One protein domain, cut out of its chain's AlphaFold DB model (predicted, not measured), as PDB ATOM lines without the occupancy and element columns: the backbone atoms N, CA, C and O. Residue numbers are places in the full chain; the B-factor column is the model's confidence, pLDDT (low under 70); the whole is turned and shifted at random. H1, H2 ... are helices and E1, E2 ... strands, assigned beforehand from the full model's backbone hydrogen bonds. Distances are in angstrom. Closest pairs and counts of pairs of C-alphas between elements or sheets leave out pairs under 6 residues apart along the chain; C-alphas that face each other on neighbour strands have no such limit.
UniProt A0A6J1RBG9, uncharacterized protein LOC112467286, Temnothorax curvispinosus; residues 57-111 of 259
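This is residues 57 to 111 of the 259 residues of the protein "uncharacterized protein LOC112467286" of Temnothorax curvispinosus (UniProt A0A6J1RBG9). Going from the first printed residue, a straight helix, H1, makes one end, with residues 57 to 66 sticking out freely; a looped stretch, residues 73 to 95, fills the middle, and a small two-stranded hairpin, E1 and E2, lies toward the other end. The 55 printed residues hold one named helix, then two named strands, antiparallel, in a mixed class with 22 residues in named elements, under half. The whole is loose, radius of gyration of the C-alphas 14.6 A, and flat, spanning 47 by 26 by 9 A.

Find C-alpha 57 at (-18.511, -17.979, -23.842); from there H1, residues 57 to 72, runs 23.3 A. Look next for E1, residues 96 to 98, and E2, residues 103 to 105, ending at (-18.403, 24.923, -16.439), each 6.4 A.

In the hairpin E1 and E2, N 96 and O 105 are 2.8 A apart, within hydrogen-bond range. H1 is apart from E2; 11 of its 12 O i to N i+4 pairs are within range.

C-alphas 57 and 111, the farthest apart, are 48.0 A apart. The printed part has no cut; the link H1 to E1 is long. Mean pLDDT of the printed part is 73.8, and residues 106 to 111 are among those under 70.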
ATOM      1  N   PRO A  57     -18.558 -18.213 -25.289       69.56
ATOM      2  CA  PRO A  57     -18.511 -17.979 -23.842       69.56
ATOM      3  C   PRO A  57     -17.300 -17.139 -23.401       69.56
ATOM      4  O   PRO A  57     -17.429 -16.312 -22.502       69.56
ATOM      5  N   GLU A  58     -16.157 -17.260 -24.081       69.81
ATOM      6  CA  GLU A  58     -14.966 -16.433 -23.827       69.81
ATOM      7  C   GLU A  58     -15.209 -14.938 -24.099       69.81
ATOM      8  O   GLU A  58     -14.744 -14.089 -23.340       69.81
ATOM      9  N   VAL A  59     -15.991 -14.603 -25.131       70.31
ATOM     10  CA  VAL A  59     -16.318 -13.213 -25.496       70.31
ATOM     11  C   VAL A  59     -17.279 -12.596 -24.474       70.31
ATOM     12  O   VAL A  59     -17.115 -11.432 -24.111       70.31
ATOM     13  N   LYS A  60     -18.216 -13.383 -23.922       72.12
ATOM     14  CA  LYS A  60     -19.122 -12.933 -22.847       72.12
ATOM     15  C   LYS A  60     -18.364 -12.571 -21.568       72.12
ATOM     16  O   LYS A  60     -18.634 -11.532 -20.972       72.12
ATOM     17  N   VAL A  61     -17.381 -13.388 -21.175       74.69
ATOM     18  CA  VAL A  61     -16.534 -13.120 -20.000       74.69
ATOM     19  C   VAL A  61     -15.663 -11.882 -20.220       74.69
ATOM     20  O   VAL A  61     -15.587 -11.025 -19.340       74.69
ATOM     21  N   GLN A  62     -15.050 -11.741 -21.401       74.31
ATOM     22  CA  GLN A  62     -14.253 -10.558 -21.746       74.31
ATOM     23  C   GLN A  62     -15.091  -9.276 -21.740       74.31
ATOM     24  O   GLN A  62     -14.645  -8.254 -21.223       74.31
ATOM     25  N   ARG A  63     -16.316  -9.327 -22.269       72.88
ATOM     26  CA  ARG A  63     -17.236  -8.191 -22.277       72.88
ATOM     27  C   ARG A  63     -17.719  -7.831 -20.875       72.88
ATOM     28  O   ARG A  63     -17.677  -6.657 -20.533       72.88
ATOM     29  N   ALA A  64     -18.095  -8.806 -20.048       74.75
ATOM     30  CA  ALA A  64     -18.460  -8.554 -18.654       74.75
ATOM     31  C   ALA A  64     -17.289  -7.937 -17.870       74.75
ATOM     32  O   ALA A  64     -17.468  -6.957 -17.151       74.75
ATOM     33  N   ALA A  65     -16.066  -8.441 -18.070       76.56
ATOM     34  CA  ALA A  65     -14.867  -7.854 -17.480       76.56
ATOM     35  C   ALA A  65     -14.606  -6.428 -17.998       76.56
ATOM     36  O   ALA A  65     -14.241  -5.548 -17.220       76.56
ATOM     37  N   ALA A  66     -14.803  -6.162 -19.291       75.88
ATOM     38  CA  ALA A  66     -14.665  -4.823 -19.865       75.88
ATOM     39  C   ALA A  66     -15.740  -3.851 -19.345       75.88
ATOM     40  O   ALA A  66     -15.424  -2.701 -19.047       75.88
ATOM     41  N   GLU A  67     -16.984  -4.308 -19.185       77.75
ATOM     42  CA  GLU A  67     -18.091  -3.541 -18.603       77.75
ATOM     43  C   GLU A  67     -17.818  -3.202 -17.129       77.75
ATOM     44  O   GLU A  67     -17.989  -2.052 -16.723       77.75
ATOM     45  N   GLU A  68     -17.316  -4.154 -16.337       79.06
ATOM     46  CA  GLU A  68     -16.888  -3.911 -14.950       79.06
ATOM     47  C   GLU A  68     -15.728  -2.913 -14.867       79.06
ATOM     48  O   GLU A  68     -15.762  -1.981 -14.061       79.06
ATOM     49  N   ASN A  69     -14.730  -3.037 -15.745       77.56
ATOM     50  CA  ASN A  69     -13.640  -2.066 -15.813       77.56
ATOM     51  C   ASN A  69     -14.151  -0.672 -16.209       77.56
ATOM     52  O   ASN A  69     -13.772   0.316 -15.583       77.56
ATOM     53  N   MET A  70     -15.060  -0.566 -17.184       80.94
ATOM     54  CA  MET A  70     -15.650   0.710 -17.612       80.94
ATOM     55  C   MET A  70     -16.411   1.418 -16.487       80.94
ATOM     56  O   MET A  70     -16.300   2.638 -16.362       80.94
ATOM     57  N   LYS A  71     -17.110   0.683 -15.608       81.50
ATOM     58  CA  LYS A  71     -17.758   1.257 -14.411       81.50
ATOM     59  C   LYS A  71     -16.760   1.954 -13.479       81.50
ATOM     60  O   LYS A  71     -17.124   2.917 -12.808       81.50
ATOM     61  N   GLN A  72     -15.508   1.502 -13.456       82.38
ATOM     62  CA  GLN A  72     -14.436   2.074 -12.636       82.38
ATOM     63  C   GLN A  72     -13.651   3.187 -13.351       82.38
ATOM     64  O   GLN A  72     -12.859   3.890 -12.720       82.38
ATOM     65  N   VAL A  73     -13.882   3.408 -14.647       87.19
ATOM     66  CA  VAL A  73     -13.220   4.477 -15.402       87.19
ATOM     67  C   VAL A  73     -13.844   5.831 -15.069       87.19
ATOM     68  O   VAL A  73     -15.057   6.023 -15.163       87.19
ATOM     69  N   LYS A  74     -12.989   6.798 -14.709       88.19
ATOM     70  CA  LYS A  74     -13.350   8.209 -14.513       88.19
ATOM     71  C   LYS A  74     -13.263   8.982 -15.825       88.19
ATOM     72  O   LYS A  74     -12.220   9.003 -16.478       88.19
ATOM     73  N   CYS A  75     -14.324   9.703 -16.166       86.44
ATOM     74  CA  CYS A  75     -14.333  10.614 -17.300       86.44
ATOM     75  C   CYS A  75     -13.549  11.894 -16.988       86.44
ATOM     76  O   CYS A  75     -13.950  12.689 -16.141       86.44
ATOM     77  N   TYR A  76     -12.491  12.165 -17.753       82.44
ATOM     78  CA  TYR A  76     -11.665  13.367 -17.571       82.44
ATOM     79  C   TYR A  76     -12.353  14.691 -17.946       82.44
ATOM     80  O   TYR A  76     -11.854  15.767 -17.630       82.44
ATOM     81  N   ARG A  77     -13.493  14.633 -18.651       79.88
ATOM     82  CA  ARG A  77     -14.252  15.824 -19.058       79.88
ATOM     83  C   ARG A  77     -15.282  16.237 -18.022       79.88
ATOM     84  O   ARG A  77     -15.434  17.427 -17.806       79.88
ATOM     85  N   CYS A  78     -16.023  15.303 -17.433       86.69
ATOM     86  CA  CYS A  78     -17.126  15.617 -16.516       86.69
ATOM     87  C   CYS A  78     -16.916  15.099 -15.088       86.69
ATOM     88  O   CYS A  78     -17.751  15.377 -14.227       86.69
ATOM     89  N   ASN A  79     -15.830  14.353 -14.856       82.81
ATOM     90  CA  ASN A  79     -15.484  13.689 -13.602       82.81
ATOM     91  C   ASN A  79     -16.536  12.685 -13.091       82.81
ATOM     92  O   ASN A  79     -16.597  12.397 -11.899       82.81
ATOM     93  N   GLN A  80     -17.369  12.140 -13.984       86.00
ATOM     94  CA  GLN A  80     -18.306  11.052 -13.674       86.00
ATOM     95  C   GLN A  80     -17.722   9.694 -14.084       86.00
ATOM     96  O   GLN A  80     -16.870   9.623 -14.968       86.00
ATOM     97  N   MET A  81     -18.175   8.627 -13.429       89.31
ATOM     98  CA  MET A  81     -17.748   7.253 -13.706       89.31
ATOM     99  C   MET A  81     -18.481   6.665 -14.924       89.31
ATOM    100  O   MET A  81     -19.532   7.175 -15.322       89.31
ATOM    101  N   GLY A  82     -17.968   5.569 -15.487       90.06
ATOM    102  CA  GLY A  82     -18.703   4.739 -16.450       90.06
ATOM    103  C   GLY A  82     -18.487   5.075 -17.926       90.06
ATOM    104  O   GLY A  82     -19.070   4.417 -18.779       90.06
ATOM    105  N   HIS A  83     -17.688   6.095 -18.248       90.56
ATOM    106  CA  HIS A  83     -17.388   6.486 -19.628       90.56
ATOM    107  C   HIS A  83     -16.069   7.262 -19.725       90.56
ATOM    108  O   HIS A  83     -15.565   7.804 -18.737       90.56
ATOM    109  N   MET A  84     -15.512   7.363 -20.935       87.50
ATOM    110  CA  MET A  84     -14.316   8.163 -21.211       87.50
ATOM    111  C   MET A  84     -14.673   9.560 -21.734       87.50
ATOM    112  O   MET A  84     -15.788   9.828 -22.166       87.50
ATOM    113  N   ALA A  85     -13.696  10.473 -21.758       84.50
ATOM    114  CA  ALA A  85     -13.900  11.852 -22.216       84.50
ATOM    115  C   ALA A  85     -14.371  11.989 -23.679       84.50
ATOM    116  O   ALA A  85     -14.854  13.065 -24.034       84.50
ATOM    117  N   LYS A  86     -14.209  10.938 -24.500       85.56
ATOM    118  CA  LYS A  86     -14.692  10.851 -25.890       85.56
ATOM    119  C   LYS A  86     -16.188  10.543 -25.987       85.56
ATOM    120  O   LYS A  86     -16.836  11.066 -26.880       85.56
ATOM    121  N   ASP A  87     -16.718   9.780 -25.037       86.62
ATOM    122  CA  ASP A  87     -18.118   9.328 -24.997       86.62
ATOM    123  C   ASP A  87     -18.928  10.136 -23.974       86.62
ATOM    124  O   ASP A  87     -19.959   9.708 -23.461       86.62
ATOM    125  N   CYS A  88     -18.411  11.304 -23.594       85.69
ATOM    126  CA  CYS A  88     -19.003  12.109 -22.549       85.69
ATOM    127  C   CYS A  88     -20.230  12.861 -23.082       85.69
ATOM    128  O   CYS A  88     -20.084  13.671 -24.000       85.69
ATOM    129  N   PRO A  89     -21.412  12.718 -22.458       84.88
ATOM    130  CA  PRO A  89     -22.624  13.409 -22.906       84.88
ATOM    131  C   PRO A  89     -22.501  14.936 -22.796       84.88
ATOM    132  O   PRO A  89     -23.235  15.678 -23.438       84.88
ATOM    133  N   LEU A  90     -21.540  15.438 -22.009       77.88
ATOM    134  CA  LEU A  90     -21.260  16.870 -21.884       77.88
ATOM    135  C   LEU A  90     -20.485  17.470 -23.065       77.88
ATOM    136  O   LEU A  90     -20.273  18.684 -23.083       77.88
ATOM    137  N   ILE A  91     -20.063  16.655 -24.038       76.75
ATOM    138  CA  ILE A  91     -19.414  17.139 -25.262       76.75
ATOM    139  C   ILE A  91     -20.359  18.060 -26.036       76.75
ATOM    140  O   ILE A  91     -19.950  19.163 -26.394       76.75
ATOM    141  N   GLU A  92     -21.618  17.658 -26.228       73.12
ATOM    142  CA  GLU A  92     -22.615  18.437 -26.981       73.12
ATOM    143  C   GLU A  92     -22.919  19.785 -26.319       73.12
ATOM    144  O   GLU A  92     -23.096  20.804 -26.986       73.12
ATOM    145  N   PHE A  93     -22.896  19.818 -24.986       70.00
ATOM    146  CA  PHE A  93     -23.140  21.028 -24.203       70.00
ATOM    147  C   PHE A  93     -21.899  21.929 -24.073       70.00
ATOM    148  O   PHE A  93     -21.980  22.998 -23.460       70.00
ATOM    149  N   GLY A  94     -20.746  21.518 -24.621       69.06
ATOM    150  CA  GLY A  94     -19.485  22.258 -24.522       69.06
ATOM    151  C   GLY A  94     -19.031  22.474 -23.076       69.06
ATOM    152  O   GLY A  94     -18.352  23.460 -22.779       69.06
ATOM    153  N   ALA A  95     -19.447  21.585 -22.172       74.81
ATOM    154  CA  ALA A  95     -19.193  21.704 -20.748       74.81
ATOM    155  C   ALA A  95     -17.995  20.841 -20.320       74.81
ATOM    156  O   ALA A  95     -17.704  19.791 -20.903       74.81
ATOM    157  N   TRP A  96     -17.281  21.293 -19.291       73.25
ATOM    158  CA  TRP A  96     -16.136  20.594 -18.711       73.25
ATOM    159  C   TRP A  96     -16.088  20.766 -17.192       73.25
ATOM    160  O   TRP A  96     -16.559  21.758 -16.640       73.25
ATOM    161  N   PHE A  97     -15.525  19.781 -16.509       70.88
ATOM    162  CA  PHE A  97     -15.319  19.761 -15.074       70.88
ATOM    163  C   PHE A  97     -13.976  20.402 -14.745       70.88
ATOM    164  O   PHE A  97     -12.930  19.984 -15.244       70.88
ATOM    165  N   CYS A  98     -13.998  21.415 -13.887       71.56
ATOM    166  CA  CYS A  98     -12.786  22.053 -13.411       71.56
ATOM    167  C   CYS A  98     -12.275  21.322 -12.164       71.56
ATOM    168  O   CYS A  98     -12.867  21.429 -11.097       71.56
ATOM    169  N   TYR A  99     -11.134  20.639 -12.269       69.50
ATOM    170  CA  TYR A  99     -10.519  19.907 -11.149       69.50
ATOM    171  C   TYR A  99     -10.068  20.786  -9.974       69.50
ATOM    172  O   TYR A  99      -9.820  20.273  -8.889       69.50
ATOM    173  N   TYR A 100      -9.969  22.100 -10.182       53.12
ATOM    174  CA  TYR A 100      -9.554  23.042  -9.147       53.12
ATOM    175  C   TYR A 100     -10.727  23.509  -8.275       53.12
ATOM    176  O   TYR A 100     -10.644  23.440  -7.056       53.12
ATOM    177  N   CYS A 101     -11.832  23.954  -8.888       64.75
ATOM    178  CA  CYS A 101     -13.022  24.401  -8.149       64.75
ATOM    179  C   CYS A 101     -14.087  23.307  -7.978       64.75
ATOM    180  O   CYS A 101     -15.104  23.555  -7.352       64.75
ATOM    181  N   GLN A 102     -13.853  22.112  -8.531       71.88
ATOM    182  CA  GLN A 102     -14.738  20.940  -8.479       71.88
ATOM    183  C   GLN A 102     -16.156  21.168  -9.038       71.88
ATOM    184  O   GLN A 102     -17.093  20.447  -8.704       71.88
ATOM    185  N   GLU A 103     -16.310  22.130  -9.952       68.56
ATOM    186  CA  GLU A 103     -17.591  22.490 -10.571       68.56
ATOM    187  C   GLU A 103     -17.596  22.250 -12.088       68.56
ATOM    188  O   GLU A 103     -16.563  22.318 -12.766       68.56
ATOM    189  N   LYS A 104     -18.793  22.002 -12.638       67.69
ATOM    190  CA  LYS A 104     -19.034  21.915 -14.085       67.69
ATOM    191  C   LYS A 104     -19.174  23.325 -14.674       67.69
ATOM    192  O   LYS A 104     -19.998  24.106 -14.215       67.69
ATOM    193  N   LYS A 105     -18.405  23.636 -15.720       72.19
ATOM    194  CA  LYS A 105     -18.403  24.923 -16.439       72.19
ATOM    195  C   LYS A 105     -18.828  24.748 -17.904       72.19
ATOM    196  O   LYS A 105     -18.479  23.741 -18.506       72.19
ATOM    197  N   GLY A 106     -19.504  25.739 -18.495       58.47
ATOM    198  CA  GLY A 106     -19.815  25.889 -19.940       58.47
ATOM    199  C   GLY A 106     -20.213  27.354 -20.230       58.47
ATOM    200  O   GLY A 106     -20.525  28.060 -19.279       58.47
ATOM    201  N   ARG A 107     -20.197  27.961 -21.431       48.94
ATOM    202  CA  ARG A 107     -19.908  27.578 -22.831       48.94
ATOM    203  C   ARG A 107     -18.672  28.337 -23.358       48.94
ATOM    204  O   ARG A 107     -18.508  29.511 -23.045       48.94
ATOM    205  N   PHE A 108     -17.931  27.735 -24.291       38.38
ATOM    206  CA  PHE A 108     -17.350  28.455 -25.435       38.38
ATOM    207  C   PHE A 108     -17.895  27.753 -26.682       38.38
ATOM    208  O   PHE A 108     -17.562  26.599 -26.947       38.38
ATOM    209  N   VAL A 109     -18.822  28.397 -27.392       37.91
ATOM    210  CA  VAL A 109     -19.310  27.884 -28.676       37.91
ATOM    211  C   VAL A 109     -18.136  27.984 -29.638       37.91
ATOM    212  O   VAL A 109     -17.742  29.090 -30.003       37.91
ATOM    213  N   GLN A 110     -17.563  26.854 -30.051       40.69
ATOM    214  CA  GLN A 110     -16.662  26.835 -31.198       40.69
ATOM    215  C   GLN A 110     -17.485  27.173 -32.447       40.69
ATOM    216  O   GLN A 110     -17.971  26.295 -33.153       40.69
ATOM    217  N   LYS A 111     -17.653  28.467 -32.743       34.16
ATOM    218  CA  LYS A 111     -17.805  28.871 -34.140       34.16
ATOM    219  C   LYS A 111     -16.477  28.497 -34.792       34.16
ATOM    220  O   LYS A 111     -15.430  28.883 -34.279       34.16
TER     221      LYS A 111